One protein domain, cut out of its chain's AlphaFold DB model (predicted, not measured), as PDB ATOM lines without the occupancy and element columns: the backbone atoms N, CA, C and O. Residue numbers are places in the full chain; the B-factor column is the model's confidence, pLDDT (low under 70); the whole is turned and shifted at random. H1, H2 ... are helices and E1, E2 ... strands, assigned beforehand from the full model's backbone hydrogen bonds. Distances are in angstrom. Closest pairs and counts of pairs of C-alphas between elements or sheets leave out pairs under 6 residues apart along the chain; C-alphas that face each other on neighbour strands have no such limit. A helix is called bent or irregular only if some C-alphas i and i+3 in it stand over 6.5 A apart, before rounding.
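This is residues 37 to 80, 88 to 162 and 171 to 238 of the 243 residues of a protein of Planctomycetes bacterium (UniProt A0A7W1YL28). At one end of the domain three helices, H10, H11 and H12, stand side by side as a triangle, joined as two helical hairpins, with short helices round H10. The other end is a looser part of loops and short helices, H1, H2, H5 and H6, with the strand E1; H3 lies between the two ends. The printed part has 187 residues, with twelve named helices and one named strand in the order H1, E1, then H2 to H12. It is mostly helix, but under half of the residues are in named elements. It is compact, with a radius of gyration of the C-alphas of 18.2 A and spans of 55 by 39 by 29 A.

H1, residues 45 to 51, touches no helix; E1, residues 76 to 78, pairs with no named strand. H2, residues 100 to 104, touches H5, residues 149 to 152, closest at C-alphas Cys 101 and Cys 150, 4.3 A apart. H6, residues 155 to 159, is close to H5 but not clearly touching, closest at C-alphas Gln 151 and Asn 157, 7.1 A. The hub is H10, residues 199 to 212. H3, residues 121 to 126, only just touches residues 201 to 205 of H10, with 3 pairs of C-alphas within 8 A, closest Thr 125 and Asn 205, 6.1 A. H4, residues 134 to 137, touches residues 208 to 212 of H10, closest at C-alphas Ala 137 and Cys 208, 5.4 A. H7, residues 174 to 179, H8, residues 185 to 188, and H9, residues 193 to 197, are each close to H10 but not clearly touching, closest at C-alphas Leu 178 and Leu 206, 7.8 A; Phe 185 and Tyr 199, 6.4 A; Val 194 and Phe 202, 7.9 A. H10 forms a hairpin with H11, residues 216 to 224, at a shallow tilt of 19 degrees, opposite ways, closest at C-alphas Leu 207 and Cys 219, 6.0 A. H12, residues 228 to 237, touches H10 at a shallow tilt of 14 degrees, the same way, closest at C-alphas Arg 204 and Val 230, 4.8 A. H11 and H12 form a hairpin, closest at C-alphas Leu 223 and Val 231, 6.3 A. Every O i to N i+4 pair is within hydrogen-bond range in H1, H2, H3, H7, H10 and H12; H6 and H9 each have 0 of 1, with 2 of 2 O i to N i+3 pairs, and H11 has 2 of 5, with 4 of 6; H4, H5 and H8 are too short for an O i to N i+4 pair.

H1 begins at C-alpha 45, (6.211, 70.688, 16.992). H10 is 20.0 A long, H11 13.5 A and H12 14.3 A. H11 is only just irregular: C-alphas 218 and 221 are 6.8 A apart. H12 ends at C-alpha 237, (18.025, 77.887, -16.298).

The C-alphas farthest apart, of Thr 80 and Asp 217, are 58.4 A apart. Residues 81 to 87 and 163 to 170 are not printed; the gaps between C-alphas are 21.0 A and 14.3 A. The long links are H1 to E1, H2 to H3 and H4 to H5. The mean pLDDT of the printed part is 94.7, and no printed residue is under 70.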
ATOM      1  N   ALA A  37       8.558  61.310  18.863       93.44
ATOM      2  CA  ALA A  37       8.846  61.686  17.484       93.44
ATOM      3  C   ALA A  37       9.484  63.075  17.368       93.44
ATOM      4  O   ALA A  37       9.399  63.912  18.270       93.44
ATOM      5  N   ALA A  38      10.128  63.290  16.224       93.19
ATOM      6  CA  ALA A  38      10.650  64.567  15.761       93.19
ATOM      7  C   ALA A  38      10.583  64.579  14.227       93.19
ATOM      8  O   ALA A  38      11.125  63.662  13.607       93.19
ATOM      9  N   ASP A  39       9.915  65.570  13.626       88.44
ATOM     10  CA  ASP A  39       9.808  65.819  12.170       88.44
ATOM     11  C   ASP A  39       9.049  64.742  11.360       88.44
ATOM     12  O   ASP A  39       8.638  64.973  10.227       88.44
ATOM     13  N   SER A  40       8.827  63.554  11.931       86.38
ATOM     14  CA  SER A  40       8.273  62.386  11.235       86.38
ATOM     15  C   SER A  40       6.799  62.097  11.526       86.38
ATOM     16  O   SER A  40       6.214  61.213  10.899       86.38
ATOM     17  N   ALA A  41       6.191  62.812  12.470       89.81
ATOM     18  CA  ALA A  41       4.821  62.582  12.911       89.81
ATOM     19  C   ALA A  41       3.909  63.769  12.546       89.81
ATOM     20  O   ALA A  41       4.390  64.893  12.425       89.81
ATOM     21  N   PRO A  42       2.587  63.561  12.384       89.88
ATOM     22  CA  PRO A  42       1.659  64.583  11.890       89.88
ATOM     23  C   PRO A  42       1.256  65.602  12.975       89.88
ATOM     24  O   PRO A  42       0.075  65.901  13.159       89.88
ATOM     25  N   LEU A  43       2.227  66.133  13.717       91.69
ATOM     26  CA  LEU A  43       2.041  67.163  14.734       91.69
ATOM     27  C   LEU A  43       2.977  68.333  14.461       91.69
ATOM     28  O   LEU A  43       4.134  68.131  14.134       91.69
ATOM     29  N   ASP A  44       2.487  69.562  14.633       92.12
ATOM     30  CA  ASP A  44       3.326  70.753  14.478       92.12
ATOM     31  C   ASP A  44       4.103  71.029  15.769       92.12
ATOM     32  O   ASP A  44       3.602  71.669  16.705       92.12
ATOM     33  N   GLU A  45       5.350  70.566  15.817       95.19
ATOM     34  CA  GLU A  45       6.211  70.688  16.992       95.19
ATOM     35  C   GLU A  45       6.475  72.142  17.372       95.19
ATOM     36  O   GLU A  45       6.685  72.449  18.545       95.19
ATOM     37  N   ARG A  46       6.411  73.064  16.409       94.38
ATOM     38  CA  ARG A  46       6.601  74.496  16.667       94.38
ATOM     39  C   ARG A  46       5.461  75.069  17.499       94.38
ATOM     40  O   ARG A  46       5.712  75.786  18.469       94.38
ATOM     41  N   THR A  47       4.217  74.724  17.163       92.12
ATOM     42  CA  THR A  47       3.044  75.110  17.956       92.12
ATOM     43  C   THR A  47       3.077  74.456  19.336       92.12
ATOM     44  O   THR A  47       2.780  75.119  20.332       92.12
ATOM     45  N   LEU A  48       3.472  73.181  19.428       93.75
ATOM     46  CA  LEU A  48       3.608  72.494  20.717       93.75
ATOM     47  C   LEU A  48       4.677  73.150  21.600       93.75
ATOM     48  O   LEU A  48       4.413  73.431  22.767       93.75
ATOM     49  N   ALA A  49       5.841  73.474  21.040       94.44
ATOM     50  CA  ALA A  49       6.917  74.153  21.752       94.44
ATOM     51  C   ALA A  49       6.505  75.550  22.241       94.44
ATOM     52  O   ALA A  49       6.810  75.918  23.376       94.44
ATOM     53  N   GLN A  50       5.759  76.308  21.426       94.38
ATOM     54  CA  GLN A  50       5.196  77.586  21.861       94.38
ATOM     55  C   GLN A  50       4.219  77.399  23.029       94.38
ATOM     56  O   GLN A  50       4.330  78.094  24.035       94.38
ATOM     57  N   ARG A  51       3.287  76.440  22.935       92.81
ATOM     58  CA  ARG A  51       2.308  76.158  24.003       92.81
ATOM     59  C   ARG A  51       2.953  75.652  25.291       92.81
ATOM     60  O   ARG A  51       2.434  75.927  26.365       92.81
ATOM     61  N   ALA A  52       4.076  74.949  25.189       93.38
ATOM     62  CA  ALA A  52       4.889  74.544  26.332       93.38
ATOM     63  C   ALA A  52       5.693  75.712  26.940       93.38
ATOM     64  O   ALA A  52       6.363  75.543  27.958       93.38
ATOM     65  N   GLY A  53       5.649  76.903  26.334       94.56
ATOM     66  CA  GLY A  53       6.371  78.082  26.799       94.56
ATOM     67  C   GLY A  53       7.877  78.017  26.547       94.56
ATOM     68  O   GLY A  53       8.609  78.736  27.217       94.56
ATOM     69  N   ILE A  54       8.349  77.169  25.622       94.50
ATOM     70  CA  ILE A  54       9.780  77.031  25.274       94.50
ATOM     71  C   ILE A  54      10.297  78.293  24.570       94.50
ATOM     72  O   ILE A  54      11.464  78.660  24.691       94.50
ATOM     73  N   GLY A  55       9.428  78.961  23.817       95.81
ATOM     74  CA  GLY A  55       9.771  80.130  23.024       95.81
ATOM     75  C   GLY A  55       8.552  80.682  22.299       95.81
ATOM     76  O   GLY A  55       7.442  80.166  22.439       95.81
ATOM     77  N   TRP A  56       8.759  81.701  21.471       95.94
ATOM     78  CA  TRP A  56       7.706  82.296  20.644       95.94
ATOM     79  C   TRP A  56       7.952  82.022  19.159       95.94
ATOM     80  O   TRP A  56       9.090  81.839  18.724       95.94
ATOM     81  N   LEU A  57       6.890  82.024  18.349       95.75
ATOM     82  CA  LEU A  57       7.024  81.906  16.895       95.75
ATOM     83  C   LEU A  57       7.518  83.223  16.300       95.75
ATOM     84  O   LEU A  57       6.824  84.236  16.365       95.75
ATOM     85  N   GLY A  58       8.702  83.217  15.692       96.62
ATOM     86  CA  GLY A  58       9.302  84.364  15.020       96.62
ATOM     87  C   GLY A  58       8.642  84.726  13.685       96.62
ATOM     88  O   GLY A  58       7.842  83.977  13.129       96.62
ATOM     89  N   ARG A  59       9.027  85.873  13.103       97.12
ATOM     90  CA  ARG A  59       8.636  86.236  11.719       97.12
ATOM     91  C   ARG A  59       9.205  85.298  10.655       97.12
ATOM     92  O   ARG A  59       8.636  85.186   9.579       97.12
ATOM     93  N   ASN A  60      10.274  84.573  10.985       97.19
ATOM     94  CA  ASN A  60      10.804  83.477  10.175       97.19
ATOM     95  C   ASN A  60      10.034  82.151  10.343       97.19
ATOM     96  O   ASN A  60      10.463  81.153   9.777       97.19
ATOM     97  N   ALA A  61       8.919  82.139  11.089       95.88
ATOM     98  CA  ALA A  61       8.086  80.964  11.367       95.88
ATOM     99  C   ALA A  61       8.800  79.820  12.122       95.88
ATOM    100  O   ALA A  61       8.356  78.669  12.077       95.88
ATOM    101  N   LEU A  62       9.894  80.137  12.818       96.69
ATOM    102  CA  LEU A  62      10.615  79.230  13.711       96.69
ATOM    103  C   LEU A  62      10.345  79.599  15.169       96.69
ATOM    104  O   LEU A  62      10.024  80.750  15.472       96.69
ATOM    105  N   VAL A  63      10.504  78.636  16.074       96.81
ATOM    106  CA  VAL A  63      10.495  78.904  17.517       96.81
ATOM    107  C   VAL A  63      11.801  79.597  17.886       96.81
ATOM    108  O   VAL A  63      12.878  79.124  17.527       96.81
ATOM    109  N   ILE A  64      11.706  80.721  18.589       97.06
ATOM    110  CA  ILE A  64      12.853  81.449  19.127       97.06
ATOM    111  C   ILE A  64      12.848  81.276  20.644       97.06
ATOM    112  O   ILE A  64      11.887  81.672  21.303       97.06
ATOM    113  N   ALA A  65      13.923  80.710  21.188       94.38
ATOM    114  CA  ALA A  65      14.173  80.648  22.625       94.38
ATOM    115  C   ALA A  65      15.116  81.796  23.046       94.38
ATOM    116  O   ALA A  65      16.076  82.078  22.321       94.38
ATOM    117  N   PRO A  66      14.898  82.466  24.194       90.62
ATOM    118  CA  PRO A  66      15.740  83.582  24.637       90.62
ATOM    119  C   PRO A  66      17.240  83.258  24.710       90.62
ATOM    120  O   PRO A  66      18.063  84.091  24.338       90.62
ATOM    121  N   GLU A  67      17.584  82.058  25.175       89.19
ATOM    122  CA  GLU A  67      18.954  81.625  25.456       89.19
ATOM    123  C   GLU A  67      19.646  80.906  24.292       89.19
ATOM    124  O   GLU A  67      20.851  80.690  24.346       89.19
ATOM    125  N   ALA A  68      18.906  80.517  23.252       88.50
ATOM    126  CA  ALA A  68      19.434  79.684  22.166       88.50
ATOM    127  C   ALA A  68      19.035  80.158  20.759       88.50
ATOM    128  O   ALA A  68      19.472  79.584  19.764       88.50
ATOM    129  N   GLY A  69      18.198  81.193  20.653       95.38
ATOM    130  CA  GLY A  69      17.670  81.645  19.374       95.38
ATOM    131  C   GLY A  69      16.836  80.558  18.685       95.38
ATOM    132  O   GLY A  69      16.007  79.914  19.326       95.38
ATOM    133  N   THR A  70      17.032  80.379  17.379       95.50
ATOM    134  CA  THR A  70      16.323  79.404  16.533       95.50
ATOM    135  C   THR A  70      17.077  78.095  16.324       95.50
ATOM    136  O   THR A  70      16.484  77.151  15.811       95.50
ATOM    137  N   TYR A  71      18.358  78.008  16.697       92.62
ATOM    138  CA  TYR A  71      19.197  76.830  16.449       92.62
ATOM    139  C   TYR A  71      18.899  75.698  17.440       92.62
ATOM    140  O   TYR A  71      19.692  75.390  18.329       92.62
ATOM    141  N   ARG A  72      17.720  75.081  17.306       88.62
ATOM    142  CA  ARG A  72      17.267  73.960  18.134       88.62
ATOM    143  C   ARG A  72      16.512  72.934  17.302       88.62
ATOM    144  O   ARG A  72      15.742  73.288  16.416       88.62
ATOM    145  N   LEU A  73      16.684  71.668  17.661       90.81
ATOM    146  CA  LEU A  73      15.802  70.595  17.221       90.81
ATOM    147  C   LEU A  73      14.599  70.521  18.161       90.81
ATOM    148  O   LEU A  73      14.739  70.705  19.373       90.81
ATOM    149  N   LEU A  74      13.426  70.264  17.592       93.69
ATOM    150  CA  LEU A  74      12.191  70.059  18.335       93.69
ATOM    151  C   LEU A  74      11.794  68.589  18.241       93.69
ATOM    152  O   LEU A  74      11.992  67.944  17.217       93.69
ATOM    153  N   GLY A  75      11.228  68.080  19.323       94.94
ATOM    154  CA  GLY A  75      10.637  66.756  19.395       94.94
ATOM    155  C   GLY A  75       9.572  66.751  20.477       94.94
ATOM    156  O   GLY A  75       9.475  67.690  21.275       94.94
ATOM    157  N   PHE A  76       8.761  65.704  20.501       93.94
ATOM    158  CA  PHE A  76       7.678  65.576  21.463       93.94
ATOM    159  C   PHE A  76       7.503  64.131  21.925       93.94
ATOM    160  O   PHE A  76       7.846  63.184  21.222       93.94
ATOM    161  N   LEU A  77       6.920  63.993  23.115       93.31
ATOM    162  CA  LEU A  77       6.457  62.734  23.682       93.31
ATOM    163  C   LEU A  77       4.947  62.843  23.909       93.31
ATOM    164  O   LEU A  77       4.506  63.647  24.729       93.31
ATOM    165  N   LEU A  78       4.158  62.042  23.198       91.69
ATOM    166  CA  LEU A  78       2.757  61.815  23.541       91.69
ATOM    167  C   LEU A  78       2.677  60.665  24.535       91.69
ATOM    168  O   LEU A  78       3.311  59.630  24.342       91.69
ATOM    169  N   THR A  79       1.902  60.842  25.597       91.44
ATOM    170  CA  THR A  79       1.720  59.836  26.642       91.44
ATOM    171  C   THR A  79       0.383  60.044  27.349       91.44
ATOM    172  O   THR A  79      -0.104  61.170  27.436       91.44
ATOM    173  N   THR A  80      -0.191  58.959  27.866       92.00
ATOM    174  CA  THR A  80      -1.349  58.967  28.773       92.00
ATOM    175  C   THR A  80      -0.945  59.134  30.240       92.00
ATOM    176  O   THR A  80      -1.811  59.233  31.109       92.00
ATOM    177  N   ALA A  88       6.871  76.974  30.440       88.06
ATOM    178  CA  ALA A  88       8.195  77.540  30.697       88.06
ATOM    179  C   ALA A  88       8.255  79.085  30.605       88.06
ATOM    180  O   ALA A  88       9.297  79.685  30.878       88.06
ATOM    181  N   GLY A  89       7.148  79.757  30.271       91.12
ATOM    182  CA  GLY A  89       7.017  81.215  30.384       91.12
ATOM    183  C   GLY A  89       7.635  82.045  29.253       91.12
ATOM    184  O   GLY A  89       7.758  83.258  29.416       91.12
ATOM    185  N   GLN A  90       8.058  81.444  28.133       90.44
ATOM    186  CA  GLN A  90       8.803  82.139  27.063       90.44
ATOM    187  C   GLN A  90       8.026  82.344  25.749       90.44
ATOM    188  O   GLN A  90       8.633  82.564  24.706       90.44
ATOM    189  N   ASP A  91       6.696  82.307  25.762       90.19
ATOM    190  CA  ASP A  91       5.841  82.375  24.563       90.19
ATOM    191  C   ASP A  91       5.465  83.792  24.095       90.19
ATOM    192  O   ASP A  91       4.919  83.960  22.998       90.19
ATOM    193  N   ALA A  92       5.791  84.820  24.882       93.56
ATOM    194  CA  ALA A  92       5.571  86.216  24.516       93.56
ATOM    195  C   ALA A  92       6.398  86.625  23.284       93.56
ATOM    196  O   ALA A  92       7.608  86.402  23.231       93.56
ATOM    197  N   ASP A  93       5.762  87.289  22.313       94.44
ATOM    198  CA  ASP A  93       6.426  87.760  21.094       94.44
ATOM    199  C   ASP A  93       7.518  88.794  21.395       94.44
ATOM    200  O   ASP A  93       7.253  89.866  21.942       94.44
ATOM    201  N   ARG A  94       8.746  88.497  20.960       95.50
ATOM    202  CA  ARG A  94       9.898  89.406  21.082       95.50
ATOM    203  C   ARG A  94      10.530  89.774  19.742       95.50
ATOM    204  O   ARG A  94      11.682  90.208  19.690       95.50
ATOM    205  N   CYS A  95       9.802  89.608  18.636       96.12
ATOM    206  CA  CYS A  95      10.227  90.171  17.351       96.12
ATOM    207  C   CYS A  95      10.032  91.691  17.305       96.12
ATOM    208  O   CYS A  95      10.843  92.380  16.686       96.12
ATOM    209  N   GLY A  96       8.970  92.216  17.929       93.19
ATOM    210  CA  GLY A  96       8.627  93.638  17.862       93.19
ATOM    211  C   GLY A  96       8.551  94.143  16.414       93.19
ATOM    212  O   GLY A  96       7.913  93.525  15.553       93.19
ATOM    213  N   SER A  97       9.251  95.244  16.133       95.12
ATOM    214  CA  SER A  97       9.368  95.857  14.801       95.12
ATOM    215  C   SER A  97      10.475  95.259  13.918       95.12
ATOM    216  O   SER A  97      10.746  95.781  12.841       95.12
ATOM    217  N   CYS A  98      11.150  94.184  14.340       97.00
ATOM    218  CA  CYS A  98      12.210  93.566  13.543       97.00
ATOM    219  C   CYS A  98      11.641  92.853  12.305       97.00
ATOM    220  O   CYS A  98      10.727  92.039  12.431       97.00
ATOM    221  N   HIS A  99      12.251  93.103  11.141       96.88
ATOM    222  CA  HIS A  99      11.941  92.476   9.845       96.88
ATOM    223  C   HIS A  99      13.196  91.896   9.153       96.88
ATOM    224  O   HIS A  99      13.229  91.715   7.934       96.88
ATOM    225  N   ALA A 100      14.263  91.618   9.914       98.06
ATOM    226  CA  ALA A 100      15.565  91.228   9.363       98.06
ATOM    227  C   ALA A 100      15.509  89.931   8.533       98.06
ATOM    228  O   ALA A 100      16.046  89.881   7.428       98.06
ATOM    229  N   CYS A 101      14.808  88.902   9.019       98.12
ATOM    230  CA  CYS A 101      14.665  87.627   8.314       98.12
ATOM    231  C   CYS A 101      13.858  87.747   7.011       98.12
ATOM    232  O   CYS A 101      14.256  87.192   5.989       98.12
ATOM    233  N   GLU A 102      12.758  88.504   7.029       97.62
ATOM    234  CA  GLU A 102      11.930  88.781   5.848       97.62
ATOM    235  C   GLU A 102      12.727  89.569   4.799       97.62
ATOM    236  O   GLU A 102      12.682  89.239   3.616       97.62
ATOM    237  N   THR A 103      13.531  90.544   5.242       97.19
ATOM    238  CA  THR A 103      14.422  91.336   4.376       97.19
ATOM    239  C   THR A 103      15.532  90.480   3.763       97.19
ATOM    240  O   THR A 103      15.871  90.647   2.593       97.19
ATOM    241  N   ARG A 104      16.108  89.551   4.538       97.62
ATOM    242  CA  ARG A 104      17.200  88.677   4.089       97.62
ATOM    243  C   ARG A 104      16.730  87.569   3.142       97.62
ATOM    244  O   ARG A 104      17.535  87.097   2.344       97.62
ATOM    245  N   CYS A 105      15.469  87.142   3.222       98.06
ATOM    246  CA  CYS A 105      14.926  86.049   2.414       98.06
ATOM    247  C   CYS A 105      14.893  86.417   0.913       98.06
ATOM    248  O   CYS A 105      14.051  87.216   0.491       98.06
ATOM    249  N   PRO A 106      15.742  85.810   0.061       97.75
ATOM    250  CA  PRO A 106      15.934  86.280  -1.313       97.75
ATOM    251  C   PRO A 106      14.724  85.997  -2.216       97.75
ATOM    252  O   PRO A 106      14.489  86.722  -3.186       97.75
ATOM    253  N   THR A 107      13.931  84.976  -1.881       97.94
ATOM    254  CA  THR A 107      12.709  84.572  -2.591       97.94
ATOM    255  C   THR A 107      11.436  85.168  -1.990       97.94
ATOM    256  O   THR A 107      10.354  84.947  -2.535       97.94
ATOM    257  N   ARG A 108      11.532  85.956  -0.908       97.31
ATOM    258  CA  ARG A 108      10.376  86.531  -0.193       97.31
ATOM    259  C   ARG A 108       9.353  85.461   0.216       97.31
ATOM    260  O   ARG A 108       8.159  85.608  -0.025       97.31
ATOM    261  N   ALA A 109       9.836  84.354   0.776       98.25
ATOM    262  CA  ALA A 109       8.996  83.242   1.219       98.25
ATOM    263  C   ALA A 109       8.310  83.496   2.575       98.25
ATOM    264  O   ALA A 109       7.394  82.769   2.934       98.25
ATOM    265  N   LEU A 110       8.745  84.501   3.339       97.88
ATOM    266  CA  LEU A 110       8.213  84.803   4.668       97.88
ATOM    267  C   LEU A 110       7.121  85.876   4.586       97.88
ATOM    268  O   LEU A 110       7.386  86.985   4.122       97.88
ATOM    269  N   VAL A 111       5.911  85.548   5.046       92.81
ATOM    270  CA  VAL A 111       4.752  86.455   5.056       92.81
ATOM    271  C   VAL A 111       3.994  86.300   6.370       92.81
ATOM    272  O   VAL A 111       3.374  85.270   6.614       92.81
ATOM    273  N   GLY A 112       4.019  87.317   7.235       82.69
ATOM    274  CA  GLY A 112       3.157  87.358   8.424       82.69
ATOM    275  C   GLY A 112       3.329  86.157   9.365       82.69
ATOM    276  O   GLY A 112       2.334  85.583   9.802       82.69
ATOM    277  N   ARG A 113       4.582  85.767   9.657       89.31
ATOM    278  CA  ARG A 113       4.961  84.562  10.439       89.31
ATOM    279  C   ARG A 113       4.555  83.230   9.795       89.31
ATOM    280  O   ARG A 113       4.473  82.211  10.475       89.31
ATOM    281  N   ARG A 114       4.309  83.220   8.486       92.50
ATOM    282  CA  ARG A 114       4.058  82.019   7.683       92.50
ATOM    283  C   ARG A 114       5.105  81.892   6.588       92.50
ATOM    284  O   ARG A 114       5.740  82.876   6.207       92.50
ATOM    285  N   VAL A 115       5.253  80.673   6.083       96.94
ATOM    286  CA  VAL A 115       6.139  80.359   4.963       96.94
ATOM    287  C   VAL A 115       5.289  80.005   3.750       96.94
ATOM    288  O   VAL A 115       4.455  79.109   3.824       96.94
ATOM    289  N   LEU A 116       5.528  80.694   2.640       97.81
ATOM    290  CA  LEU A 116       5.118  80.275   1.304       97.81
ATOM    291  C   LEU A 116       6.074  79.160   0.865       97.81
ATOM    292  O   LEU A 116       7.211  79.428   0.454       97.81
ATOM    293  N   THR A 117       5.672  77.907   1.086       95.88
ATOM    294  CA  THR A 117       6.539  76.726   0.954       95.88
ATOM    295  C   THR A 117       7.113  76.604  -0.450       95.88
ATOM    296  O   THR A 117       8.317  76.417  -0.596       95.88
ATOM    297  N   GLU A 118       6.307  76.867  -1.474       96.56
ATOM    298  CA  GLU A 118       6.669  76.829  -2.891       96.56
ATOM    299  C   GLU A 118       7.756  77.842  -3.288       96.56
ATOM    300  O   GLU A 118       8.329  77.763  -4.372       96.56
ATOM    301  N   ARG A 119       8.065  78.801  -2.408       98.25
ATOM    302  CA  ARG A 119       9.121  79.805  -2.598       98.25
ATOM    303  C   ARG A 119      10.311  79.591  -1.669       98.25
ATOM    304  O   ARG A 119      11.351  80.227  -1.853       98.25
ATOM    305  N   CYS A 120      10.168  78.775  -0.631       98.62
ATOM    306  CA  CYS A 120      11.196  78.581   0.381       98.62
ATOM    307  C   CYS A 120      12.336  77.725  -0.180       98.62
ATOM    308  O   CYS A 120      12.115  76.583  -0.567       98.62
ATOM    309  N   ILE A 121      13.572  78.239  -0.171       98.62
ATOM    310  CA  ILE A 121      14.751  77.498  -0.660       98.62
ATOM    311  C   ILE A 121      14.920  76.171   0.093       98.62
ATOM    312  O   ILE A 121      15.219  75.150  -0.522       98.62
ATOM    313  N   SER A 122      14.655  76.155   1.405       98.06
ATOM    314  CA  SER A 122      14.709  74.921   2.193       98.06
ATOM    315  C   SER A 122      13.720  73.876   1.674       98.06
ATOM    316  O   SER A 122      14.105  72.737   1.452       98.06
ATOM    317  N   TYR A 123      12.467  74.253   1.405       98.19
ATOM    318  CA  TYR A 123      11.488  73.332   0.818       98.19
ATOM    319  C   TYR A 123      11.906  72.883  -0.590       98.19
ATOM    320  O   TYR A 123      11.880  71.695  -0.899       98.19
ATOM    321  N   LEU A 124      12.344  73.819  -1.436       98.62
ATOM    322  CA  LEU A 124      12.699  73.540  -2.831       98.62
ATOM    323  C   LEU A 124      13.894  72.585  -2.976       98.62
ATOM    324  O   LEU A 124      13.954  71.811  -3.931       98.62
ATOM    325  N   THR A 125      14.841  72.641  -2.041       98.38
ATOM    326  CA  THR A 125      16.023  71.768  -2.038       98.38
ATOM    327  C   THR A 125      15.771  70.422  -1.360       98.38
ATOM    328  O   THR A 125      16.446  69.446  -1.685       98.38
ATOM    329  N   ILE A 126      14.809  70.341  -0.441       97.31
ATOM    330  CA  ILE A 126      14.594  69.147   0.380       97.31
ATOM    331  C   ILE A 126      13.399  68.315  -0.114       97.31
ATOM    332  O   ILE A 126      13.530  67.106  -0.317       97.31
ATOM    333  N   GLU A 127      12.252  68.958  -0.339       97.25
ATOM    334  CA  GLU A 127      10.972  68.284  -0.604       97.25
ATOM    335  C   GLU A 127      10.528  68.364  -2.063       97.25
ATOM    336  O   GLU A 127       9.910  67.428  -2.571       97.25
ATOM    337  N   HIS A 128      10.832  69.466  -2.758       98.19
ATOM    338  CA  HIS A 128      10.405  69.635  -4.147       98.19
ATOM    339  C   HIS A 128      11.095  68.622  -5.063       98.19
ATOM    340  O   HIS A 128      12.326  68.517  -5.096       98.19
ATOM    341  N   GLN A 129      10.281  67.885  -5.816       97.69
ATOM    342  CA  GLN A 129      10.718  66.738  -6.614       97.69
ATOM    343  C   GLN A 129      11.135  67.110  -8.036       97.69
ATOM    344  O   GLN A 129      11.999  66.454  -8.608       97.69
ATOM    345  N   GLY A 130      10.509  68.140  -8.603       97.88
ATOM    346  CA  GLY A 130      10.646  68.483 -10.015       97.88
ATOM    347  C   GLY A 130      11.583  69.655 -10.285       97.88
ATOM    348  O   GLY A 130      12.371  70.087  -9.439       97.88
ATOM    349  N   VAL A 131      11.446  70.203 -11.489       98.50
ATOM    350  CA  VAL A 131      12.146  71.413 -11.927       98.50
ATOM    351  C   VAL A 131      11.741  72.601 -11.054       98.50
ATOM    352  O   VAL A 131      10.561  72.814 -10.764       98.50
ATOM    353  N   ILE A 132      12.725  73.375 -10.607       98.62
ATOM    354  CA  ILE A 132      12.538  74.618  -9.859       98.62
ATOM    355  C   ILE A 132      12.463  75.776 -10.860       98.62
ATOM    356  O   ILE A 132      13.391  75.926 -11.659       98.62
ATOM    357  N   PRO A 133      11.431  76.642 -10.785       98.38
ATOM    358  CA  PRO A 133      11.312  77.799 -11.665       98.38
ATOM    359  C   PRO A 133      12.556  78.690 -11.631       98.38
ATOM    360  O   PRO A 133      13.058  79.027 -10.551       98.38
ATOM    361  N   ARG A 134      13.003  79.156 -12.801       97.94
ATOM    362  CA  ARG A 134      14.203  79.992 -12.970       97.94
ATOM    363  C   ARG A 134      14.246  81.169 -11.997       97.94
ATOM    364  O   ARG A 134      15.252  81.391 -11.328       97.94
ATOM    365  N   ALA A 135      13.122  81.876 -11.859       97.56
ATOM    366  CA  ALA A 135      12.994  83.056 -11.002       97.56
ATOM    367  C   ALA A 135      13.252  82.782  -9.504       97.56
ATOM    368  O   ALA A 135      13.528  83.725  -8.754       97.56
ATOM    369  N   LEU A 136      13.137  81.524  -9.064       98.50
ATOM    370  CA  LEU A 136      13.464  81.073  -7.709       98.50
ATOM    371  C   LEU A 136      14.870  80.470  -7.647       98.50
ATOM    372  O   LEU A 136      15.631  80.836  -6.756       98.50
ATOM    373  N   ALA A 137      15.233  79.602  -8.594       97.88
ATOM    374  CA  ALA A 137      16.536  78.934  -8.634       97.88
ATOM    375  C   ALA A 137      17.713  79.925  -8.701       97.88
ATOM    376  O   ALA A 137      18.684  79.782  -7.963       97.88
ATOM    377  N   GLU A 138      17.602  81.006  -9.483       96.81
ATOM    378  CA  GLU A 138      18.635  82.057  -9.554       96.81
ATOM    379  C   GLU A 138      18.819  82.824  -8.229       96.81
ATOM    380  O   GLU A 138      19.789  83.557  -8.056       96.81
ATOM    381  N   ARG A 139      17.912  82.643  -7.261       97.69
ATOM    382  CA  ARG A 139      17.936  83.288  -5.938       97.69
ATOM    383  C   ARG A 139      18.445  82.374  -4.827       97.69
ATOM    384  O   ARG A 139      18.389  82.772  -3.666       97.69
ATOM    385  N   PHE A 140      18.938  81.179  -5.158       97.31
ATOM    386  CA  PHE A 140      19.419  80.210  -4.168       97.31
ATOM    387  C   PHE A 140      20.633  80.705  -3.380       97.31
ATOM    388  O   PHE A 140      20.860  80.225  -2.277       97.31
ATOM    389  N   ALA A 141      21.381  81.689  -3.890       95.56
ATOM    390  CA  ALA A 141      22.544  82.270  -3.217       95.56
ATOM    391  C   ALA A 141      23.572  81.208  -2.769       95.56
ATOM    392  O   ALA A 141      24.170  81.318  -1.700       95.56
ATOM    393  N   GLY A 142      23.749  80.166  -3.584       95.12
ATOM    394  CA  GLY A 142      24.642  79.039  -3.318       95.12
ATOM    395  C   GLY A 142      24.056  77.930  -2.443       95.12
ATOM    396  O   GLY A 142      24.673  76.878  -2.338       95.12
ATOM    397  N   TRP A 143      22.877  78.098  -1.843       96.44
ATOM    398  CA  TRP A 143      22.271  77.050  -1.022       96.44
ATOM    399  C   TRP A 143      21.845  75.850  -1.873       96.44
ATOM    400  O   TRP A 143      21.062  75.990  -2.810       96.44
ATOM    401  N   TRP A 144      22.355  74.666  -1.530       96.00
ATOM    402  CA  TRP A 144      22.110  73.412  -2.255       96.00
ATOM    403  C   TRP A 144      21.342  72.367  -1.423       96.00
ATOM    404  O   TRP A 144      20.780  71.421  -1.973       96.00
ATOM    405  N   PHE A 145      21.267  72.530  -0.103       96.12
ATOM    406  CA  PHE A 145      20.448  71.702   0.781       96.12
ATOM    407  C   PHE A 145      20.052  72.511   2.016       96.12
ATOM    408  O   PHE A 145      20.919  72.980   2.751       96.12
ATOM    409  N   GLY A 146      18.749  72.699   2.233       95.94
ATOM    410  CA  GLY A 146      18.256  73.597   3.277       95.94
ATOM    411  C   GLY A 146      18.529  75.076   2.977       95.94
ATOM    412  O   GLY A 146      18.973  75.444   1.887       95.94
ATOM    413  N   CYS A 147      18.204  75.949   3.933       96.75
ATOM    414  CA  CYS A 147      18.543  77.372   3.886       96.75
ATOM    415  C   CYS A 147      18.453  78.005   5.276       96.75
ATOM    416  O   CYS A 147      17.367  78.039   5.852       96.75
ATOM    417  N   ASP A 148      19.546  78.606   5.756       95.56
ATOM    418  CA  ASP A 148      19.577  79.261   7.072       95.56
ATOM    419  C   ASP A 148      19.559  80.787   7.021       95.56
ATOM    420  O   ASP A 148      19.621  81.438   8.058       95.56
ATOM    421  N   LEU A 149      19.386  81.404   5.850       97.44
ATOM    422  CA  LEU A 149      19.435  82.867   5.702       97.44
ATOM    423  C   LEU A 149      18.483  83.622   6.652       97.44
ATOM    424  O   LEU A 149      18.810  84.704   7.139       97.44
ATOM    425  N   CYS A 150      17.295  83.072   6.926       98.00
ATOM    426  CA  CYS A 150      16.338  83.674   7.858       98.00
ATOM    427  C   CYS A 150      16.714  83.468   9.338       98.00
ATOM    428  O   CYS A 150      16.267  84.246  10.185       98.00
ATOM    429  N   GLN A 151      17.511  82.442   9.641       97.12
ATOM    430  CA  GLN A 151      18.096  82.189  10.957       97.12
ATOM    431  C   GLN A 151      19.325  83.077  11.156       97.12
ATOM    432  O   GLN A 151      19.392  83.807  12.136       97.12
ATOM    433  N   GLU A 152      20.250  83.115  10.200       95.56
ATOM    434  CA  GLU A 152      21.458  83.952  10.245       95.56
ATOM    435  C   GLU A 152      21.138  85.442  10.441       95.56
ATOM    436  O   GLU A 152      21.844  86.150  11.153       95.56
ATOM    437  N   ALA A 153      20.044  85.929   9.842       97.69
ATOM    438  CA  ALA A 153      19.585  87.305  10.030       97.69
ATOM    439  C   ALA A 153      18.810  87.539  11.339       97.69
ATOM    440  O   ALA A 153      18.494  88.686  11.667       97.69
ATOM    441  N   CYS A 154      18.439  86.486  12.072       97.75
ATOM    442  CA  CYS A 154      17.690  86.619  13.313       97.75
ATOM    443  C   CYS A 154      18.611  87.156  14.420       97.75
ATOM    444  O   CYS A 154      19.560  86.477  14.809       97.75
ATOM    445  N   PRO A 155      18.319  88.327  15.016       97.00
ATOM    446  CA  PRO A 155      19.205  88.912  16.017       97.00
ATOM    447  C   PRO A 155      19.301  88.058  17.286       97.00
ATOM    448  O   PRO A 155      20.286  88.170  18.010       97.00
ATOM    449  N   TRP A 156      18.307  87.215  17.576       96.81
ATOM    450  CA  TRP A 156      18.310  86.324  18.740       96.81
ATOM    451  C   TRP A 156      19.345  85.199  18.637       96.81
ATOM    452  O   TRP A 156      19.782  84.693  19.665       96.81
ATOM    453  N   ASN A 157      19.828  84.880  17.434       96.50
ATOM    454  CA  ASN A 157      20.866  83.864  17.253       96.50
ATOM    455  C   ASN A 157      22.246  84.306  17.745       96.50
ATOM    456  O   ASN A 157      23.124  83.467  17.900       96.50
ATOM    457  N   ARG A 158      22.428  85.585  18.110       94.25
ATOM    458  CA  ARG A 158      23.628  86.040  18.832       94.25
ATOM    459  C   ARG A 158      23.791  85.400  20.216       94.25
ATOM    460  O   ARG A 158      24.875  85.463  20.778       94.25
ATOM    461  N   PHE A 159      22.704  84.870  20.780       92.81
ATOM    462  CA  PHE A 159      22.709  84.186  22.072       92.81
ATOM    463  C   PHE A 159      22.934  82.680  21.937       92.81
ATOM    464  O   PHE A 159      23.165  82.016  22.940       92.81
ATOM    465  N   ALA A 160      22.884  82.140  20.716       90.75
ATOM    466  CA  ALA A 160      23.103  80.724  20.488       90.75
ATOM    467  C   ALA A 160      24.571  80.352  20.747       90.75
ATOM    468  O   ALA A 160      25.493  80.992  20.236       90.75
ATOM    469  N   GLY A 161      24.774  79.299  21.536       85.62
ATOM    470  CA  GLY A 161      26.071  78.645  21.669       85.62
ATOM    471  C   GLY A 161      26.381  77.738  20.472       85.62
ATOM    472  O   GLY A 161      25.503  77.482  19.643       85.62
ATOM    473  N   PRO A 162      27.618  77.220  20.374       83.19
ATOM    474  CA  PRO A 162      27.940  76.184  19.400       83.19
ATOM    475  C   PRO A 162      27.067  74.943  19.628       83.19
ATOM    476  O   PRO A 162      26.646  74.666  20.755       83.19
ATOM    477  N   SER A 171      30.431  71.242   6.967       71.69
ATOM    478  CA  SER A 171      31.071  72.147   6.015       71.69
ATOM    479  C   SER A 171      31.673  71.331   4.883       71.69
ATOM    480  O   SER A 171      32.850  70.965   4.922       71.69
ATOM    481  N   ASP A 172      30.871  71.057   3.865       81.88
ATOM    482  CA  ASP A 172      31.365  70.409   2.659       81.88
ATOM    483  C   ASP A 172      31.959  71.470   1.726       81.88
ATOM    484  O   ASP A 172      31.307  72.462   1.401       81.88
ATOM    485  N   ALA A 173      33.207  71.267   1.304       87.56
ATOM    486  CA  ALA A 173      33.817  72.116   0.289       87.56
ATOM    487  C   ALA A 173      33.151  71.866  -1.072       87.56
ATOM    488  O   ALA A 173      32.878  70.718  -1.422       87.56
ATOM    489  N   ASP A 174      32.985  72.916  -1.878       87.31
ATOM    490  CA  ASP A 174      32.353  72.819  -3.205       87.31
ATOM    491  C   ASP A 174      32.980  71.734  -4.084       87.31
ATOM    492  O   ASP A 174      32.272  70.946  -4.703       87.31
ATOM    493  N   ALA A 175      34.313  71.653  -4.091       89.75
ATOM    494  CA  ALA A 175      35.038  70.640  -4.851       89.75
ATOM    495  C   ALA A 175      34.705  69.210  -4.391       89.75
ATOM    496  O   ALA A 175      34.596  68.313  -5.221       89.75
ATOM    497  N   ALA A 176      34.506  69.001  -3.084       93.00
ATOM    498  CA  ALA A 176      34.129  67.699  -2.546       93.00
ATOM    499  C   ALA A 176      32.696  67.331  -2.954       93.00
ATOM    500  O   ALA A 176      32.479  66.224  -3.431       93.00
ATOM    501  N   LEU A 177      31.748  68.271  -2.855       94.38
ATOM    502  CA  LEU A 177      30.357  68.064  -3.279       94.38
ATOM    503  C   LEU A 177      30.245  67.746  -4.774       94.38
ATOM    504  O   LEU A 177      29.509  66.844  -5.169       94.38
ATOM    505  N   LEU A 178      30.988  68.475  -5.607       94.62
ATOM    506  CA  LEU A 178      31.022  68.260  -7.052       94.62
ATOM    507  C   LEU A 178      31.583  66.885  -7.427       94.62
ATOM    508  O   LEU A 178      31.104  66.290  -8.393       94.62
ATOM    509  N   ALA A 179      32.550  66.385  -6.652       94.62
ATOM    510  CA  ALA A 179      33.188  65.088  -6.854       94.62
ATOM    511  C   ALA A 179      32.346  63.891  -6.378       94.62
ATOM    512  O   ALA A 179      32.683  62.761  -6.723       94.62
ATOM    513  N   VAL A 180      31.264  64.106  -5.616       95.75
ATOM    514  CA  VAL A 180      30.358  63.017  -5.215       95.75
ATOM    515  C   VAL A 180      29.664  62.459  -6.454       95.75
ATOM    516  O   VAL A 180      28.808  63.128  -7.040       95.75
ATOM    517  N   GLY A 181      30.033  61.233  -6.830       96.00
ATOM    518  CA  GLY A 181      29.392  60.459  -7.888       96.00
ATOM    519  C   GLY A 181      28.217  59.611  -7.384       96.00
ATOM    520  O   GLY A 181      27.991  59.505  -6.174       96.00
ATOM    521  N   PRO A 182      27.476  58.951  -8.294       96.56
ATOM    522  CA  PRO A 182      26.286  58.176  -7.937       96.56
ATOM    523  C   PRO A 182      26.598  56.988  -7.018       96.56
ATOM    524  O   PRO A 182      25.809  56.688  -6.129       96.56
ATOM    525  N   ALA A 183      27.751  56.336  -7.204       96.44
ATOM    526  CA  ALA A 183      28.166  55.187  -6.396       96.44
ATOM    527  C   ALA A 183      28.578  55.573  -4.963       96.44
ATOM    528  O   ALA A 183      28.443  54.767  -4.046       96.44
ATOM    529  N   ASP A 184      29.050  56.806  -4.767       96.31
ATOM    530  CA  ASP A 184      29.591  57.271  -3.487       96.31
ATOM    531  C   ASP A 184      28.558  58.034  -2.648       96.31
ATOM    532  O   ASP A 184      28.769  58.240  -1.454       96.31
ATOM    533  N   PHE A 185      27.438  58.455  -3.249       96.56
ATOM    534  CA  PHE A 185      26.439  59.327  -2.623       96.56
ATOM    535  C   PHE A 185      25.946  58.811  -1.267       96.56
ATOM    536  O   PHE A 185      25.962  59.550  -0.279       96.56
ATOM    537  N   ASP A 186      25.532  57.544  -1.204       95.88
ATOM    538  CA  ASP A 186      24.986  56.954   0.020       95.88
ATOM    539  C   ASP A 186      26.024  56.880   1.140       95.88
ATOM    540  O   ASP A 186      25.707  57.167   2.295       95.88
ATOM    541  N   ALA A 187      27.266  56.527   0.799       95.38
ATOM    542  CA  ALA A 187      28.360  56.452   1.759       95.38
ATOM    543  C   ALA A 187      28.777  57.850   2.239       95.38
ATOM    544  O   ALA A 187      28.946  58.064   3.440       95.38
ATOM    545  N   TYR A 188      28.888  58.814   1.320       94.19
ATOM    546  CA  TYR A 188      29.288  60.192   1.614       94.19
ATOM    547  C   TYR A 188      28.288  60.901   2.535       94.19
ATOM    548  O   TYR A 188      28.673  61.646   3.438       94.19
ATOM    549  N   PHE A 189      26.993  60.644   2.341       93.38
ATOM    550  CA  PHE A 189      25.921  61.253   3.126       93.38
ATOM    551  C   PHE A 189      25.314  60.328   4.188       93.38
ATOM    552  O   PHE A 189      24.250  60.632   4.737       93.38
ATOM    553  N   ALA A 190      25.976  59.220   4.527       91.94
ATOM    554  CA  ALA A 190      25.512  58.302   5.560       91.94
ATOM    555  C   ALA A 190      25.267  59.037   6.895       91.94
ATOM    556  O   ALA A 190      26.103  59.808   7.364       91.94
ATOM    557  N   GLY A 191      24.094  58.817   7.498       88.19
ATOM    558  CA  GLY A 191      23.692  59.468   8.753       88.19
ATOM    559  C   GLY A 191      23.299  60.948   8.629       88.19
ATOM    560  O   GLY A 191      23.007  61.580   9.641       88.19
ATOM    561  N   ARG A 192      23.265  61.519   7.415       89.31
ATOM    562  CA  ARG A 192      22.884  62.920   7.171       89.31
ATOM    563  C   ARG A 192      21.520  63.010   6.493       89.31
ATOM    564  O   ARG A 192      21.192  62.215   5.614       89.31
ATOM    565  N   ALA A 193      20.751  64.047   6.833       90.75
ATOM    566  CA  ALA A 193      19.403  64.260   6.297       90.75
ATOM    567  C   ALA A 193      19.360  64.341   4.759       90.75
ATOM    568  O   ALA A 193      18.410  63.864   4.147       90.75
ATOM    569  N   VAL A 194      20.404  64.884   4.125       93.25
ATOM    570  CA  VAL A 194      20.530  64.982   2.660       93.25
ATOM    571  C   VAL A 194      20.463  63.630   1.950       93.25
ATOM    572  O   VAL A 194      19.965  63.564   0.832       93.25
ATOM    573  N   ARG A 195      20.832  62.517   2.594       94.56
ATOM    574  CA  ARG A 195      20.694  61.189   1.982       94.56
ATOM    575  C   ARG A 195      19.260  60.913   1.501       94.56
ATOM    576  O   ARG A 195      19.073  60.293   0.459       94.56
ATOM    577  N   ARG A 196      18.240  61.454   2.186       94.81
ATOM    578  CA  ARG A 196      16.819  61.259   1.837       94.81
ATOM    579  C   ARG A 196      16.400  61.892   0.513       94.81
ATOM    580  O   ARG A 196      15.338  61.548  -0.006       94.81
ATOM    581  N   ILE A 197      17.175  62.850  -0.008       96.88
ATOM    582  CA  ILE A 197      16.808  63.504  -1.266       96.88
ATOM    583  C   ILE A 197      17.171  62.674  -2.498       96.88
ATOM    584  O   ILE A 197      16.572  62.864  -3.551       96.88
ATOM    585  N   GLY A 198      18.098  61.728  -2.349       97.62
ATOM    586  CA  GLY A 198      18.632  60.946  -3.455       97.62
ATOM    587  C   GLY A 198      19.574  61.746  -4.359       97.62
ATOM    588  O   GLY A 198      19.595  62.982  -4.369       97.62
ATOM    589  N   TYR A 199      20.363  61.007  -5.136       98.12
ATOM    590  CA  TYR A 199      21.462  61.554  -5.928       98.12
ATOM    591  C   TYR A 199      21.006  62.574  -6.980       98.12
ATOM    592  O   TYR A 199      21.564  63.665  -7.080       98.12
ATOM    593  N   GLU A 200      19.946  62.275  -7.731       98.38
ATOM    594  CA  GLU A 200      19.500  63.145  -8.823       98.38
ATOM    595  C   GLU A 200      18.996  64.512  -8.326       98.38
ATOM    596  O   GLU A 200      19.378  65.554  -8.869       98.38
ATOM    597  N   ARG A 201      18.212  64.546  -7.234       98.38
ATOM    598  CA  ARG A 201      17.781  65.814  -6.621       98.38
ATOM    599  C   ARG A 201      18.974  66.594  -6.075       98.38
ATOM    600  O   ARG A 201      18.994  67.814  -6.223       98.38
ATOM    601  N   PHE A 202      19.960  65.906  -5.500       98.38
ATOM    602  CA  PHE A 202      21.209  66.511  -5.042       98.38
ATOM    603  C   PHE A 202      21.971  67.196  -6.187       98.38
ATOM    604  O   PHE A 202      22.280  68.385  -6.075       98.38
ATOM    605  N   ARG A 203      22.188  66.517  -7.323       98.25
ATOM    606  CA  ARG A 203      22.848  67.118  -8.499       98.25
ATOM    607  C   ARG A 203      22.049  68.298  -9.065       98.25
ATOM    608  O   ARG A 203      22.629  69.343  -9.362       98.25
ATOM    609  N   ARG A 204      20.714  68.198  -9.121       98.44
ATOM    610  CA  ARG A 204      19.822  69.308  -9.521       98.44
ATOM    611  C   ARG A 204      19.951  70.519  -8.594       98.44
ATOM    612  O   ARG A 204      19.951  71.657  -9.069       98.44
ATOM    613  N   ASN A 205      20.088  70.306  -7.288       98.50
ATOM    614  CA  ASN A 205      20.277  71.405  -6.346       98.50
ATOM    615  C   ASN A 205      21.656  72.060  -6.490       98.50
ATOM    616  O   ASN A 205      21.733  73.288  -6.451       98.50
ATOM    617  N   LEU A 206      22.724  71.276  -6.691       97.88
ATOM    618  CA  LEU A 206      24.062  71.814  -6.969       97.88
ATOM    619  C   LEU A 206      24.062  72.682  -8.230       97.88
ATOM    620  O   LEU A 206      24.618  73.779  -8.214       97.88
ATOM    621  N   LEU A 207      23.368  72.247  -9.285       97.94
ATOM    622  CA  LEU A 207      23.195  73.035 -10.506       97.94
ATOM    623  C   LEU A 207      22.551  74.401 -10.209       97.94
ATOM    624  O   LEU A 207      23.059  75.432 -10.649       97.94
ATOM    625  N   CYS A 208      21.460  74.423  -9.435       98.25
ATOM    626  CA  CYS A 208      20.790  75.668  -9.042       98.25
ATOM    627  C   CYS A 208      21.701  76.560  -8.184       98.25
ATOM    628  O   CYS A 208      21.780  77.770  -8.411       98.25
ATOM    629  N   ALA A 209      22.423  75.969  -7.230       97.44
ATOM    630  CA  ALA A 209      23.359  76.672  -6.364       97.44
ATOM    631  C   ALA A 209      24.483  77.348  -7.164       97.44
ATOM    632  O   ALA A 209      24.676  78.558  -7.027       97.44
ATOM    633  N   LEU A 210      25.166  76.619  -8.051       96.88
ATOM    634  CA  LEU A 210      26.232  77.156  -8.908       96.88
ATOM    635  C   LEU A 210      25.716  78.253  -9.841       96.88
ATOM    636  O   LEU A 210      26.307  79.333  -9.917       96.88
ATOM    637  N   ALA A 211      24.572  78.018 -10.490       95.94
ATOM    638  CA  ALA A 211      23.948  78.998 -11.373       95.94
ATOM    639  C   ALA A 211      23.608  80.302 -10.633       95.94
ATOM    640  O   ALA A 211      23.882  81.386 -11.152       95.94
ATOM    641  N   SER A 212      23.081  80.209  -9.406       97.00
ATOM    642  CA  SER A 212      22.768  81.372  -8.562       97.00
ATOM    643  C   SER A 212      24.004  82.167  -8.117       97.00
ATOM    644  O   SER A 212      23.889  83.333  -7.747       97.00
ATOM    645  N   LEU A 213      25.191  81.553  -8.170       96.31
ATOM    646  CA  LEU A 213      26.478  82.193  -7.893       96.31
ATOM    647  C   LEU A 213      27.180  82.707  -9.160       96.31
ATOM    648  O   LEU A 213      28.284  83.238  -9.064       96.31
ATOM    649  N   GLY A 214      26.575  82.541 -10.341       94.69
ATOM    650  CA  GLY A 214      27.187  82.901 -11.623       94.69
ATOM    651  C   GLY A 214      28.263  81.927 -12.115       94.69
ATOM    652  O   GLY A 214      28.903  82.205 -13.123       94.69
ATOM    653  N   ARG A 215      28.438  80.777 -11.455       93.94
ATOM    654  CA  ARG A 215      29.471  79.760 -11.734       93.94
ATOM    655  C   ARG A 215      28.978  78.722 -12.746       93.94
ATOM    656  O   ARG A 215      28.951  77.524 -12.478       93.94
ATOM    657  N   ARG A 216      28.450  79.195 -13.881       90.81
ATOM    658  CA  ARG A 216      27.796  78.333 -14.891       90.81
ATOM    659  C   ARG A 216      28.784  77.429 -15.634       90.81
ATOM    660  O   ARG A 216      28.389  76.380 -16.130       90.81
ATOM    661  N   ASP A 217      30.041  77.837 -15.704       89.06
ATOM    662  CA  ASP A 217      31.172  77.083 -16.245       89.06
ATOM    663  C   ASP A 217      31.431  75.777 -15.479       89.06
ATOM    664  O   ASP A 217      31.777  74.762 -16.080       89.06
ATOM    665  N   GLU A 218      31.157  75.759 -14.174       91.19
ATOM    666  CA  GLU A 218      31.312  74.569 -13.328       91.19
ATOM    667  C   GLU A 218      30.135  73.585 -13.434       91.19
ATOM    668  O   GLU A 218      30.204  72.469 -12.922       91.19
ATOM    669  N   CYS A 219      29.057  73.953 -14.135       91.50
ATOM    670  CA  CYS A 219      27.893  73.086 -14.314       91.50
ATOM    671  C   CYS A 219      28.127  71.964 -15.335       91.50
ATOM    672  O   CYS A 219      27.346  71.014 -15.371       91.50
ATOM    673  N   ALA A 220      29.167  72.053 -16.174       88.69
ATOM    674  CA  ALA A 220      29.392  71.118 -17.278       88.69
ATOM    675  C   ALA A 220      29.492  69.654 -16.813       88.69
ATOM    676  O   ALA A 220      28.914  68.770 -17.445       88.69
ATOM    677  N   SER A 221      30.154  69.406 -15.677       88.31
ATOM    678  CA  SER A 221      30.270  68.063 -15.094       88.31
ATOM    679  C   SER A 221      28.916  67.491 -14.667       88.31
ATOM    680  O   SER A 221      28.666  66.311 -14.891       88.31
ATOM    681  N   LEU A 222      28.019  68.327 -14.134       93.94
ATOM    682  CA  LEU A 222      26.664  67.928 -13.737       93.94
ATOM    683  C   LEU A 222      25.814  67.545 -14.956       93.94
ATOM    684  O   LEU A 222      25.031  66.600 -14.907       93.94
ATOM    685  N   LEU A 223      25.957  68.291 -16.058       93.56
ATOM    686  CA  LEU A 223      25.215  68.041 -17.298       93.56
ATOM    687  C   LEU A 223      25.707  66.785 -18.021       93.56
ATOM    688  O   LEU A 223      24.899  66.081 -18.625       93.56
ATOM    689  N   GLY A 224      27.011  66.499 -17.942       91.81
ATOM    690  CA  GLY A 224      27.636  65.340 -18.580       91.81
ATOM    691  C   GLY A 224      27.112  63.990 -18.082       91.81
ATOM    692  O   GLY A 224      27.216  62.999 -18.797       91.81
ATOM    693  N   GLU A 225      26.499  63.945 -16.897       93.88
ATOM    694  CA  GLU A 225      25.877  62.731 -16.354       93.88
ATOM    695  C   GLU A 225      24.551  62.368 -17.036       93.88
ATOM    696  O   GLU A 225      24.091  61.235 -16.914       93.88
ATOM    697  N   GLY A 226      23.913  63.312 -17.737       94.69
ATOM    698  CA  GLY A 226      22.678  63.053 -18.480       94.69
ATOM    699  C   GLY A 226      21.454  62.729 -17.615       94.69
ATOM    700  O   GLY A 226      20.478  62.190 -18.134       94.69
ATOM    701  N   LEU A 227      21.482  63.052 -16.317       97.00
ATOM    702  CA  LEU A 227      20.359  62.822 -15.405       97.00
ATOM    703  C   LEU A 227      19.121  63.627 -15.857       97.00
ATOM    704  O   LEU A 227      19.233  64.854 -15.988       97.00
ATOM    705  N   PRO A 228      17.954  62.990 -16.089       97.81
ATOM    706  CA  PRO A 228      16.776  63.647 -16.659       97.81
ATOM    707  C   PRO A 228      16.385  64.957 -15.967       97.81
ATOM    708  O   PRO A 228      16.274  65.992 -16.629       97.81
ATOM    709  N   LEU A 229      16.265  64.953 -14.638       98.38
ATOM    710  CA  LEU A 229      15.874  66.130 -13.863       98.38
ATOM    711  C   LEU A 229      16.918  67.251 -13.949       98.38
ATOM    712  O   LEU A 229      16.570  68.432 -13.984       98.38
ATOM    713  N   VAL A 230      18.207  66.902 -13.983       98.19
ATOM    714  CA  VAL A 230      19.304  67.878 -14.096       98.19
ATOM    715  C   VAL A 230      19.287  68.531 -15.475       98.19
ATOM    716  O   VAL A 230      19.415  69.751 -15.579       98.19
ATOM    717  N   VAL A 231      19.064  67.745 -16.530       97.06
ATOM    718  CA  VAL A 231      18.945  68.240 -17.908       97.06
ATOM    719  C   VAL A 231      17.731  69.159 -18.058       97.06
ATOM    720  O   VAL A 231      17.838  70.231 -18.655       97.06
ATOM    721  N   GLU A 232      16.580  68.785 -17.502       97.88
ATOM    722  CA  GLU A 232      15.385  69.635 -17.504       97.88
ATOM    723  C   GLU A 232      15.601  70.933 -16.720       97.88
ATOM    724  O   GLU A 232      15.287  72.018 -17.216       97.88
ATOM    725  N   GLN A 233      16.220  70.851 -15.539       98.38
ATOM    726  CA  GLN A 233      16.564  72.031 -14.750       98.38
ATOM    727  C   GLN A 233      17.540  72.956 -15.487       98.38
ATOM    728  O   GLN A 233      17.419  74.180 -15.399       98.38
ATOM    729  N   ALA A 234      18.501  72.400 -16.224       97.38
ATOM    730  CA  ALA A 234      19.442  73.175 -17.023       97.38
ATOM    731  C   ALA A 234      18.734  73.948 -18.139       97.38
ATOM    732  O   ALA A 234      19.023  75.130 -18.337       97.38
ATOM    733  N   ARG A 235      17.755  73.324 -18.810       96.62
ATOM    734  CA  ARG A 235      16.908  73.996 -19.808       96.62
ATOM    735  C   ARG A 235      16.124  75.152 -19.190       96.62
ATOM    736  O   ARG A 235      16.160  76.248 -19.740       96.62
ATOM    737  N   GLU A 236      15.507  74.944 -18.025       97.69
ATOM    738  CA  GLU A 236      14.807  76.003 -17.274       97.69
ATOM    739  C   GLU A 236      15.746  77.172 -16.917       97.69
ATOM    740  O   GLU A 236      15.387  78.347 -17.009       97.69
ATOM    741  N   LEU A 237      17.003  76.874 -16.580       96.56
ATOM    742  CA  LEU A 237      18.025  77.887 -16.298       96.56
ATOM    743  C   LEU A 237      18.673  78.474 -17.560       96.56
ATOM    744  O   LEU A 237      19.448  79.431 -17.456       96.56
ATOM    745  N   GLY A 238      18.337  77.983 -18.754       95.06
ATOM    746  CA  GLY A 238      18.981  78.350 -20.017       95.06
ATOM    747  C   GLY A 238      20.488  78.089 -20.006       95.06
ATOM    748  O   GLY A 238      21.259  78.921 -20.480       95.06
TER     749      GLY A 238